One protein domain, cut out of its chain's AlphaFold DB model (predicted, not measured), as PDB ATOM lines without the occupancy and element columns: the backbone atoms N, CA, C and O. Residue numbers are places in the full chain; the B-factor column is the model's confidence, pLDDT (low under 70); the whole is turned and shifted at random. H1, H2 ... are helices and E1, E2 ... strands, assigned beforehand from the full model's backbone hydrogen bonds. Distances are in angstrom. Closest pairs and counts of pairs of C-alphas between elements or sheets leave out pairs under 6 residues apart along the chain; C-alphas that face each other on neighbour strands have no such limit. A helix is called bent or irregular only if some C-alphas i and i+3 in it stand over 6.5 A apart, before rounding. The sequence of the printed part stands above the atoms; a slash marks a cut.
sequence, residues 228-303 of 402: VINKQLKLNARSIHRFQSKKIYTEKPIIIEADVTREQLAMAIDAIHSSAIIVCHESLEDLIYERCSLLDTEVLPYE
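This is residues 228 to 303 of the 402 residues of an uncharacterized protein of Lentibacillus sp. CBA3610 (UniProt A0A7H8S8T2). The chain winds in stacked turns, a short solenoid: the parallel strands E1, E3, E5 and E6 make one wall, and the parallel pair E2 and E4, continued by H2, makes the opposite wall. H1 sits at one end of the turn between E3 and E4. The 76 printed residues run E1 E2 E3 H1 E4 E5 H2 E6, a mixed class; the whole is compact, with a radius of gyration of the C-alphas of 10.8 A and spans of 25 by 25 by 20 A.

Residues 228 to 229 pair parallel with residues 249 to 250 of E2, residues 246 to 250. E1, residues 233 to 235, is parallel to E3, residues 254 to 256, with N 235 and O 255 2.8 A apart. E2 is parallel to E4, residues 269 to 274, with N 248 and O 271 2.9 A apart. E5, residues 278 to 281, is parallel to E3, with N 256 and O 279 2.8 A apart, and to E6, residues 299 to 302, with N 300 and O 278 2.8 A apart. H2, residues 282 to 291, is on the sheet E1 E3 E5 E6 at a height of 8.6 A, two layers, a helix on one face of a sheet. It lies over E5 and E6, along the strands, at 12 degrees to E6 on the local plane. E5, H2 and E6 form a strand-helix-strand unit, parallel neighbour strands joined through a helix, with a right-handed crossover. The closest C-alphas of H2 and E4 are Arg 291 and Ala 271, 4.7 A. H1, residues 262 to 268, touches H2, closest at C-alphas 262 and 284, 6.1 A, at a tilt of 37 degrees, only just steep, the same way. Every O i to N i+4 pair is within hydrogen-bond range in H1, 4 of 6 in H2.

E1 begins at C-alpha 233 (-43.933, -10.936, 44.280). E2 is 12.6 A long and E4 12.8 A. H2 is 14.9 A long and irregular, C-alphas 283 and 286 being 7.6 A apart. E6 ends at C-alpha 302 (-33.286, -9.538, 31.183).

The C-alphas of Val 228 and Glu 303, the two farthest apart, are 29.0 A apart. The printed part has no cut and no long link, and no printed residue is under 70 in pLDDT.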
ATOM      1  N   VAL A 228     -55.343  -8.654  45.722       93.94
ATOM      2  CA  VAL A 228     -54.432  -7.585  46.138       93.94
ATOM      3  C   VAL A 228     -53.187  -8.187  46.789       93.94
ATOM      4  O   VAL A 228     -53.283  -8.931  47.768       93.94
ATOM      5  N   ILE A 229     -52.011  -7.838  46.269       94.25
ATOM      6  CA  ILE A 229     -50.713  -8.277  46.787       94.25
ATOM      7  C   ILE A 229     -49.930  -7.064  47.297       94.25
ATOM      8  O   ILE A 229     -49.476  -6.225  46.524       94.25
ATOM      9  N   ASN A 230     -49.717  -7.018  48.615       91.75
ATOM     10  CA  ASN A 230     -49.088  -5.883  49.310       91.75
ATOM     11  C   ASN A 230     -47.571  -6.028  49.517       91.75
ATOM     12  O   ASN A 230     -46.959  -5.244  50.240       91.75
ATOM     13  N   LYS A 231     -46.958  -7.045  48.915       94.06
ATOM     14  CA  LYS A 231     -45.521  -7.317  49.005       94.06
ATOM     15  C   LYS A 231     -44.961  -7.610  47.625       94.06
ATOM     16  O   LYS A 231     -45.701  -8.045  46.749       94.06
ATOM     17  N   GLN A 232     -43.656  -7.427  47.473       94.25
ATOM     18  CA  GLN A 232     -42.950  -7.848  46.272       94.25
ATOM     19  C   GLN A 232     -43.242  -9.321  45.976       94.25
ATOM     20  O   GLN A 232     -43.186 -10.183  46.865       94.25
ATOM     21  N   LEU A 233     -43.583  -9.600  44.722       95.12
ATOM     22  CA  LEU A 233     -43.933 -10.936  44.280       95.12
ATOM     23  C   LEU A 233     -42.759 -11.539  43.517       95.12
ATOM     24  O   LEU A 233     -42.449 -11.087  42.426       95.12
ATOM     25  N   LYS A 234     -42.139 -12.586  44.070       96.44
ATOM     26  CA  LYS A 234     -41.099 -13.357  43.380       96.44
ATOM     27  C   LYS A 234     -41.653 -14.696  42.893       96.44
ATOM     28  O   LYS A 234     -42.043 -15.552  43.696       96.44
ATOM     29  N   LEU A 235     -41.714 -14.860  41.578       96.94
ATOM     30  CA  LEU A 235     -42.239 -16.026  40.886       96.94
ATOM     31  C   LEU A 235     -41.105 -16.865  40.322       96.94
ATOM     32  O   LEU A 235     -40.211 -16.346  39.670       96.94
ATOM     33  N   ASN A 236     -41.183 -18.165  40.558       96.88
ATOM     34  CA  ASN A 236     -40.333 -19.169  39.936       96.88
ATOM     35  C   ASN A 236     -41.187 -20.351  39.490       96.88
ATOM     36  O   ASN A 236     -42.395 -20.390  39.777       96.88
ATOM     37  N   ALA A 237     -40.569 -21.343  38.850       96.12
ATOM     38  CA  ALA A 237     -41.266 -22.512  38.318       96.12
ATOM     39  C   ALA A 237     -42.162 -23.216  39.352       96.12
ATOM     40  O   ALA A 237     -43.142 -23.857  38.985       96.12
ATOM     41  N   ARG A 238     -41.865 -23.110  40.656       95.12
ATOM     42  CA  ARG A 238     -42.658 -23.735  41.728       95.12
ATOM     43  C   ARG A 238     -43.748 -22.822  42.275       95.12
ATOM     44  O   ARG A 238     -44.865 -23.283  42.510       95.12
ATOM     45  N   SER A 239     -43.431 -21.557  42.554       95.81
ATOM     46  CA  SER A 239     -44.362 -20.641  43.223       95.81
ATOM     47  C   SER A 239     -45.485 -20.174  42.301       95.81
ATOM     48  O   SER A 239     -46.601 -19.958  42.780       95.81
ATOM     49  N   ILE A 240     -45.229 -20.108  40.990       95.94
ATOM     50  CA  ILE A 240     -46.193 -19.625  40.001       95.94
ATOM     51  C   ILE A 240     -47.463 -20.488  39.923       95.94
ATOM     52  O   ILE A 240     -48.566 -19.970  39.768       95.94
ATOM     53  N   HIS A 241     -47.358 -21.797  40.170       92.88
ATOM     54  CA  HIS A 241     -48.499 -22.719  40.134       92.88
ATOM     55  C   HIS A 241     -49.593 -22.434  41.177       92.88
ATOM     56  O   HIS A 241     -50.702 -22.951  41.053       92.88
ATOM     57  N   ARG A 242     -49.315 -21.615  42.201       93.38
ATOM     58  CA  ARG A 242     -50.304 -21.230  43.224       93.38
ATOM     59  C   ARG A 242     -51.351 -20.245  42.707       93.38
ATOM     60  O   ARG A 242     -52.370 -20.067  43.371       93.38
ATOM     61  N   PHE A 243     -51.092 -19.598  41.571       92.25
ATOM     62  CA  PHE A 243     -51.958 -18.536  41.078       92.25
ATOM     63  C   PHE A 243     -53.162 -19.050  40.287       92.25
ATOM     64  O   PHE A 243     -54.214 -18.454  40.418       92.25
ATOM     65  N   GLN A 244     -53.076 -20.182  39.581       92.12
ATOM     66  CA  GLN A 244     -54.243 -20.869  38.984       92.12
ATOM     67  C   GLN A 244     -55.244 -19.930  38.270       92.12
ATOM     68  O   GLN A 244     -56.428 -19.907  38.597       92.12
ATOM     69  N   SER A 245     -54.757 -19.150  37.303       93.69
ATOM     70  CA  SER A 245     -55.525 -18.152  36.539       93.69
ATOM     71  C   SER A 245     -56.065 -16.984  37.379       93.69
ATOM     72  O   SER A 245     -57.150 -16.462  37.125       93.69
ATOM     73  N   LYS A 246     -55.311 -16.549  38.393       95.75
ATOM     74  CA  LYS A 246     -55.648 -15.361  39.189       95.75
ATOM     75  C   LYS A 246     -55.363 -14.071  38.429       95.75
ATOM     76  O   LYS A 246     -54.408 -13.979  37.657       95.75
ATOM     77  N   LYS A 247     -56.157 -13.049  38.737       96.75
ATOM     78  CA  LYS A 247     -55.883 -11.652  38.393       96.75
ATOM     79  C   LYS A 247     -55.189 -10.984  39.574       96.75
ATOM     80  O   LYS A 247     -55.627 -11.162  40.710       96.75
ATOM     81  N   ILE A 248     -54.107 -10.254  39.332       96.44
ATOM     82  CA  ILE A 248     -53.227  -9.727  40.384       96.44
ATOM     83  C   ILE A 248     -53.245  -8.208  40.361       96.44
ATOM     84  O   ILE A 248     -52.954  -7.616  39.328       96.44
ATOM     85  N   TYR A 249     -53.577  -7.585  41.489       95.81
ATOM     86  CA  TYR A 249     -53.387  -6.154  41.703       95.81
ATOM     87  C   TYR A 249     -52.194  -5.955  42.634       95.81
ATOM     88  O   TYR A 249     -52.149  -6.551  43.715       95.81
ATOM     89  N   THR A 250     -51.235  -5.113  42.257       95.12
ATOM     90  CA  THR A 250     -50.123  -4.773  43.146       95.12
ATOM     91  C   THR A 250     -49.532  -3.401  42.847       95.12
ATOM     92  O   THR A 250     -49.504  -2.938  41.715       95.12
ATOM     93  N   GLU A 251     -49.017  -2.755  43.885       93.44
ATOM     94  CA  GLU A 251     -48.178  -1.557  43.768       93.44
ATOM     95  C   GLU A 251     -46.716  -1.886  44.111       93.44
ATOM     96  O   GLU A 251     -45.915  -1.001  44.412       93.44
ATOM     97  N   LYS A 252     -46.375  -3.180  44.170       94.62
ATOM     98  CA  LYS A 252     -45.041  -3.678  44.508       94.62
ATOM     99  C   LYS A 252     -44.433  -4.394  43.304       94.62
ATOM    100  O   LYS A 252     -45.182  -4.974  42.520       94.62
ATOM    101  N   PRO A 253     -43.094  -4.404  43.172       94.69
ATOM    102  CA  PRO A 253     -42.445  -5.067  42.052       94.69
ATOM    103  C   PRO A 253     -42.837  -6.542  41.927       94.69
ATOM    104  O   PRO A 253     -42.962  -7.260  42.930       94.69
ATOM    105  N   ILE A 254     -42.979  -6.999  40.686       97.25
ATOM    106  CA  ILE A 254     -43.116  -8.418  40.352       97.25
ATOM    107  C   ILE A 254     -41.805  -8.867  39.713       97.25
ATOM    108  O   ILE A 254     -41.348  -8.271  38.748       97.25
ATOM    109  N   ILE A 255     -41.201  -9.923  40.242       97.38
ATOM    110  CA  ILE A 255     -39.993 -10.544  39.706       97.38
ATOM    111  C   ILE A 255     -40.343 -11.950  39.250       97.38
ATOM    112  O   ILE A 255     -40.839 -12.750  40.043       97.38
ATOM    113  N   ILE A 256     -40.042 -12.265  38.000       97.50
ATOM    114  CA  ILE A 256     -40.268 -13.568  37.387       97.50
ATOM    115  C   ILE A 256     -38.907 -14.154  37.020       97.50
ATOM    116  O   ILE A 256     -38.203 -13.604  36.180       97.50
ATOM    117  N   GLU A 257     -38.532 -15.247  37.685       95.94
ATOM    118  CA  GLU A 257     -37.271 -15.953  37.455       95.94
ATOM    119  C   GLU A 257     -37.253 -16.653  36.085       95.94
ATOM    120  O   GLU A 257     -38.292 -16.990  35.514       95.94
ATOM    121  N   ALA A 258     -36.048 -16.914  35.568       94.75
ATOM    122  CA  ALA A 258     -35.841 -17.454  34.220       94.75
ATOM    123  C   ALA A 258     -36.329 -18.904  34.059       94.75
ATOM    124  O   ALA A 258     -36.463 -19.396  32.944       94.75
ATOM    125  N   ASP A 259     -36.592 -19.601  35.170       96.06
ATOM    126  CA  ASP A 259     -37.130 -20.961  35.164       96.06
ATOM    127  C   ASP A 259     -38.650 -21.008  34.907       96.06
ATOM    128  O   ASP A 259     -39.214 -22.092  34.746       96.06
ATOM    129  N   VAL A 260     -39.317 -19.851  34.841       97.56
ATOM    130  CA  VAL A 260     -40.733 -19.741  34.492       97.56
ATOM    131  C   VAL A 260     -40.913 -19.803  32.981       97.56
ATOM    132  O   VAL A 260     -40.449 -18.950  32.232       97.56
ATOM    133  N   THR A 261     -41.665 -20.801  32.527       97.31
ATOM    134  CA  THR A 261     -42.037 -20.943  31.114       97.31
ATOM    135  C   THR A 261     -43.244 -20.082  30.745       97.31
ATOM    136  O   THR A 261     -44.086 -19.747  31.589       97.31
ATOM    137  N   ARG A 262     -43.375 -19.782  29.448       97.56
ATOM    138  CA  ARG A 262     -44.513 -19.039  28.895       97.56
ATOM    139  C   ARG A 262     -45.844 -19.728  29.212       97.56
ATOM    140  O   ARG A 262     -46.808 -19.069  29.595       97.56
ATOM    141  N   GLU A 263     -45.892 -21.055  29.118       96.88
ATOM    142  CA  GLU A 263     -47.076 -21.864  29.412       96.88
ATOM    143  C   GLU A 263     -47.456 -21.790  30.893       96.88
ATOM    144  O   GLU A 263     -48.631 -21.619  31.223       96.88
ATOM    145  N   GLN A 264     -46.472 -21.877  31.797       97.19
ATOM    146  CA  GLN A 264     -46.716 -21.739  33.234       97.19
ATOM    147  C   GLN A 264     -47.302 -20.370  33.570       97.19
ATOM    148  O   GLN A 264     -48.280 -20.305  34.316       97.19
ATOM    149  N   LEU A 265     -46.741 -19.298  33.006       97.38
ATOM    150  CA  LEU A 265     -47.232 -17.939  33.213       97.38
ATOM    151  C   LEU A 265     -48.662 -17.772  32.685       97.38
ATOM    152  O   LEU A 265     -49.534 -17.332  33.432       97.38
ATOM    153  N   ALA A 266     -48.920 -18.201  31.447       96.50
ATOM    154  CA  ALA A 266     -50.231 -18.092  30.811       96.50
ATOM    155  C   ALA A 266     -51.333 -18.875  31.547       96.50
ATOM    156  O   ALA A 266     -52.484 -18.446  31.571       96.50
ATOM    157  N   MET A 267     -51.000 -20.019  32.155       96.25
ATOM    158  CA  MET A 267     -51.947 -20.784  32.975       96.25
ATOM    159  C   MET A 267     -52.163 -20.164  34.359       96.25
ATOM    160  O   MET A 267     -53.244 -20.282  34.940       96.25
ATOM    161  N   ALA A 268     -51.125 -19.554  34.926       96.19
ATOM    162  CA  ALA A 268     -51.126 -19.092  36.303       96.19
ATOM    163  C   ALA A 268     -51.741 -17.702  36.482       96.19
ATOM    164  O   ALA A 268     -52.442 -17.497  37.472       96.19
ATOM    165  N   ILE A 269     -51.490 -16.774  35.559       97.12
ATOM    166  CA  ILE A 269     -51.857 -15.364  35.700       97.12
ATOM    167  C   ILE A 269     -52.734 -14.950  34.524       97.12
ATOM    168  O   ILE A 269     -52.304 -14.973  33.374       97.12
ATOM    169  N   ASP A 270     -53.970 -14.562  34.828       96.88
ATOM    170  CA  ASP A 270     -54.937 -14.144  33.813       96.88
ATOM    171  C   ASP A 270     -54.758 -12.668  33.430       96.88
ATOM    172  O   ASP A 270     -54.748 -12.334  32.246       96.88
ATOM    173  N   ALA A 271     -54.555 -11.801  34.427       97.06
ATOM    174  CA  ALA A 271     -54.316 -10.371  34.245       97.06
ATOM    175  C   ALA A 271     -53.464  -9.792  35.383       97.06
ATOM    176  O   ALA A 271     -53.513 -10.273  36.521       97.06
ATOM    177  N   ILE A 272     -52.727  -8.725  35.085       97.06
ATOM    178  CA  ILE A 272     -51.885  -7.981  36.021       97.06
ATOM    179  C   ILE A 272     -52.285  -6.507  35.973       97.06
ATOM    180  O   ILE A 272     -52.245  -5.871  34.928       97.06
ATOM    181  N   HIS A 273     -52.642  -5.950  37.122       95.81
ATOM    182  CA  HIS A 273     -52.845  -4.524  37.321       95.81
ATOM    183  C   HIS A 273     -51.740  -4.030  38.254       95.81
ATOM    184  O   HIS A 273     -51.843  -4.186  39.473       95.81
ATOM    185  N   SER A 274     -50.650  -3.512  37.678       94.50
ATOM    186  CA  SER A 274     -49.463  -3.099  38.430       94.50
ATOM    187  C   SER A 274     -49.086  -1.652  38.154       94.50
ATOM    188  O   SER A 274     -48.885  -1.276  37.003       94.50
ATOM    189  N   SER A 275     -48.920  -0.855  39.209       91.44
ATOM    190  CA  SER A 275     -48.301   0.477  39.114       91.44
ATOM    191  C   SER A 275     -46.786   0.448  39.357       91.44
ATOM    192  O   SER A 275     -46.157   1.498  39.450       91.44
ATOM    193  N   ALA A 276     -46.214  -0.740  39.556       92.50
ATOM    194  CA  ALA A 276     -44.791  -0.961  39.783       92.50
ATOM    195  C   ALA A 276     -44.176  -1.765  38.633       92.50
ATOM    196  O   ALA A 276     -44.892  -2.381  37.839       92.50
ATOM    197  N   ILE A 277     -42.843  -1.789  38.592       94.44
ATOM    198  CA  ILE A 277     -42.080  -2.525  37.583       94.44
ATOM    199  C   ILE A 277     -42.338  -4.035  37.633       94.44
ATOM    200  O   ILE A 277     -42.552  -4.626  38.701       94.44
ATOM    201  N   ILE A 278     -42.244  -4.670  36.469       97.50
ATOM    202  CA  ILE A 278     -42.227  -6.124  36.327       97.50
ATOM    203  C   ILE A 278     -40.893  -6.532  35.712       97.50
ATOM    204  O   ILE A 278     -40.571  -6.125  34.606       97.50
ATOM    205  N   VAL A 279     -40.119  -7.352  36.414       97.69
ATOM    206  CA  VAL A 279     -38.845  -7.894  35.933       97.69
ATOM    207  C   VAL A 279     -39.074  -9.320  35.465       97.69
ATOM    208  O   VAL A 279     -39.574 -10.145  36.235       97.69
ATOM    209  N   CYS A 280     -38.714  -9.635  34.225       97.81
ATOM    210  CA  CYS A 280     -38.869 -10.980  33.680       97.81
ATOM    211  C   CYS A 280     -37.767 -11.322  32.678       97.81
ATOM    212  O   CYS A 280     -37.060 -10.449  32.188       97.81
ATOM    213  N   HIS A 281     -37.633 -12.602  32.351       97.50
ATOM    214  CA  HIS A 281     -36.797 -13.011  31.229       97.50
ATOM    215  C   HIS A 281     -37.387 -12.490  29.903       97.50
ATOM    216  O   HIS A 281     -38.612 -12.438  29.759       97.50
ATOM    217  N   GLU A 282     -36.542 -12.134  28.931       96.12
ATOM    218  CA  GLU A 282     -36.961 -11.569  27.630       96.12
ATOM    219  C   GLU A 282     -38.005 -12.424  26.886       96.12
ATOM    220  O   GLU A 282     -38.933 -11.905  26.273       96.12
ATOM    221  N   SER A 283     -37.938 -13.750  27.021       96.69
ATOM    222  CA  SER A 283     -38.887 -14.687  26.397       96.69
ATOM    223  C   SER A 283     -40.331 -14.581  26.913       96.69
ATOM    224  O   SER A 283     -41.231 -15.216  26.351       96.69
ATOM    225  N   LEU A 284     -40.554 -13.834  28.000       97.81
ATOM    226  CA  LEU A 284     -41.866 -13.597  28.602       97.81
ATOM    227  C   LEU A 284     -42.378 -12.170  28.377       97.81
ATOM    228  O   LEU A 284     -43.525 -11.904  28.726       97.81
ATOM    229  N   GLU A 285     -41.556 -11.261  27.846       96.56
ATOM    230  CA  GLU A 285     -41.831  -9.819  27.813       96.56
ATOM    231  C   GLU A 285     -43.169  -9.489  27.136       96.56
ATOM    232  O   GLU A 285     -44.031  -8.834  27.723       96.56
ATOM    233  N   ASP A 286     -43.376 -10.001  25.926       96.69
ATOM    234  CA  ASP A 286     -44.597  -9.805  25.145       96.69
ATOM    235  C   ASP A 286     -45.838 -10.344  25.872       96.69
ATOM    236  O   ASP A 286     -46.856  -9.658  25.954       96.69
ATOM    237  N   LEU A 287     -45.745 -11.536  26.472       97.38
ATOM    238  CA  LEU A 287     -46.843 -12.112  27.247       97.38
ATOM    239  C   LEU A 287     -47.147 -11.275  28.490       97.38
ATOM    240  O   LEU A 287     -48.308 -11.157  28.866       97.38
ATOM    241  N   ILE A 288     -46.142 -10.701  29.148       97.19
ATOM    242  CA  ILE A 288     -46.384  -9.822  30.295       97.19
ATOM    243  C   ILE A 288     -47.145  -8.576  29.850       97.19
ATOM    244  O   ILE A 288     -48.164  -8.261  30.464       97.19
ATOM    245  N   TYR A 289     -46.738  -7.932  28.754       95.69
ATOM    246  CA  TYR A 289     -47.483  -6.798  28.202       95.69
ATOM    247  C   TYR A 289     -48.919  -7.170  27.811       95.69
ATOM    248  O   TYR A 289     -49.839  -6.414  28.107       95.69
ATOM    249  N   GLU A 290     -49.147  -8.353  27.229       95.50
ATOM    250  CA  GLU A 290     -50.499  -8.858  26.933       95.50
ATOM    251  C   GLU A 290     -51.367  -9.037  28.193       95.50
ATOM    252  O   GLU A 290     -52.596  -8.978  28.116       95.50
ATOM    253  N   ARG A 291     -50.747  -9.285  29.353       96.25
ATOM    254  CA  ARG A 291     -51.436  -9.514  30.633       96.25
ATOM    255  C   ARG A 291     -51.605  -8.243  31.458       96.25
ATOM    256  O   ARG A 291     -52.464  -8.230  32.343       96.25
ATOM    257  N   CYS A 292     -50.823  -7.201  31.198       95.81
ATOM    258  CA  CYS A 292     -50.921  -5.921  31.889       95.81
ATOM    259  C   CYS A 292     -52.183  -5.157  31.470       95.81
ATOM    260  O   CYS A 292     -52.426  -4.904  30.295       95.81
ATOM    261  N   SER A 293     -52.996  -4.752  32.446       90.75
ATOM    262  CA  SER A 293     -54.186  -3.930  32.198       90.75
ATOM    263  C   SER A 293     -53.888  -2.431  32.123       90.75
ATOM    264  O   SER A 293     -54.745  -1.666  31.689       90.75
ATOM    265  N   LEU A 294     -52.718  -2.001  32.602       88.88
ATOM    266  CA  LEU A 294     -52.271  -0.611  32.563       88.88
ATOM    267  C   LEU A 294     -51.205  -0.456  31.478       88.88
ATOM    268  O   LEU A 294     -50.296  -1.275  31.382       88.88
ATOM    269  N   LEU A 295     -51.325   0.605  30.679       85.81
ATOM    270  CA  LEU A 295     -50.355   0.916  29.624       85.81
ATOM    271  C   LEU A 295     -49.021   1.417  30.188       85.81
ATOM    272  O   LEU A 295     -47.989   1.208  29.567       85.81
ATOM    273  N   ASP A 296     -49.055   2.035  31.369       85.81
ATOM    274  CA  ASP A 296     -47.887   2.642  32.012       85.81
ATOM    275  C   ASP A 296     -47.104   1.641  32.888       85.81
ATOM    276  O   ASP A 296     -46.213   2.029  33.643       85.81
ATOM    277  N   THR A 297     -47.453   0.346  32.856       91.81
ATOM    278  CA  THR A 297     -46.685  -0.682  33.571       91.81
ATOM    279  C   THR A 297     -45.373  -0.953  32.838       91.81
ATOM    280  O   THR A 297     -45.365  -1.555  31.768       91.81
ATOM    281  N   GLU A 298     -44.260  -0.575  33.461       92.81
ATOM    282  CA  GLU A 298     -42.919  -0.833  32.935       92.81
ATOM    283  C   GLU A 298     -42.510  -2.303  33.112       92.81
ATOM    284  O   GLU A 298     -42.480  -2.832  34.232       92.81
ATOM    285  N   VAL A 299     -42.155  -2.957  32.003       96.19
ATOM    286  CA  VAL A 299     -41.604  -4.318  31.986       96.19
ATOM    287  C   VAL A 299     -40.116  -4.237  31.663       96.19
ATOM    288  O   VAL A 299     -39.720  -3.713  30.627       96.19
ATOM    289  N   LEU A 300     -39.285  -4.761  32.561       96.56
ATOM    290  CA  LEU A 300     -37.830  -4.748  32.472       96.56
ATOM    291  C   LEU A 300     -37.331  -6.161  32.131       96.56
ATOM    292  O   LEU A 300     -37.133  -6.974  33.042       96.56
ATOM    293  N   PRO A 301     -37.134  -6.487  30.838       96.50
ATOM    294  CA  PRO A 301     -36.628  -7.791  30.444       96.50
ATOM    295  C   PRO A 301     -35.137  -7.937  30.786       96.50
ATOM    296  O   PRO A 301     -34.382  -6.955  30.745       96.50
ATOM    297  N   TYR A 302     -34.698  -9.159  31.076       95.75
ATOM    298  CA  TYR A 302     -33.286  -9.538  31.183       95.75
ATOM    299  C   TYR A 302     -33.001 -10.815  30.374       95.75
ATOM    300  O   TYR A 302     -33.882 -11.664  30.227       95.75
ATOM    301  N   GLU A 303     -31.771 -10.962  29.870       90.94
ATOM    302  CA  GLU A 303     -31.333 -12.169  29.144       90.94
ATOM    303  C   GLU A 303     -30.792 -13.235  30.105       90.94
ATOM    304  O   GLU A 303     -31.309 -14.344  30.180       90.94
TER     305      GLU A 303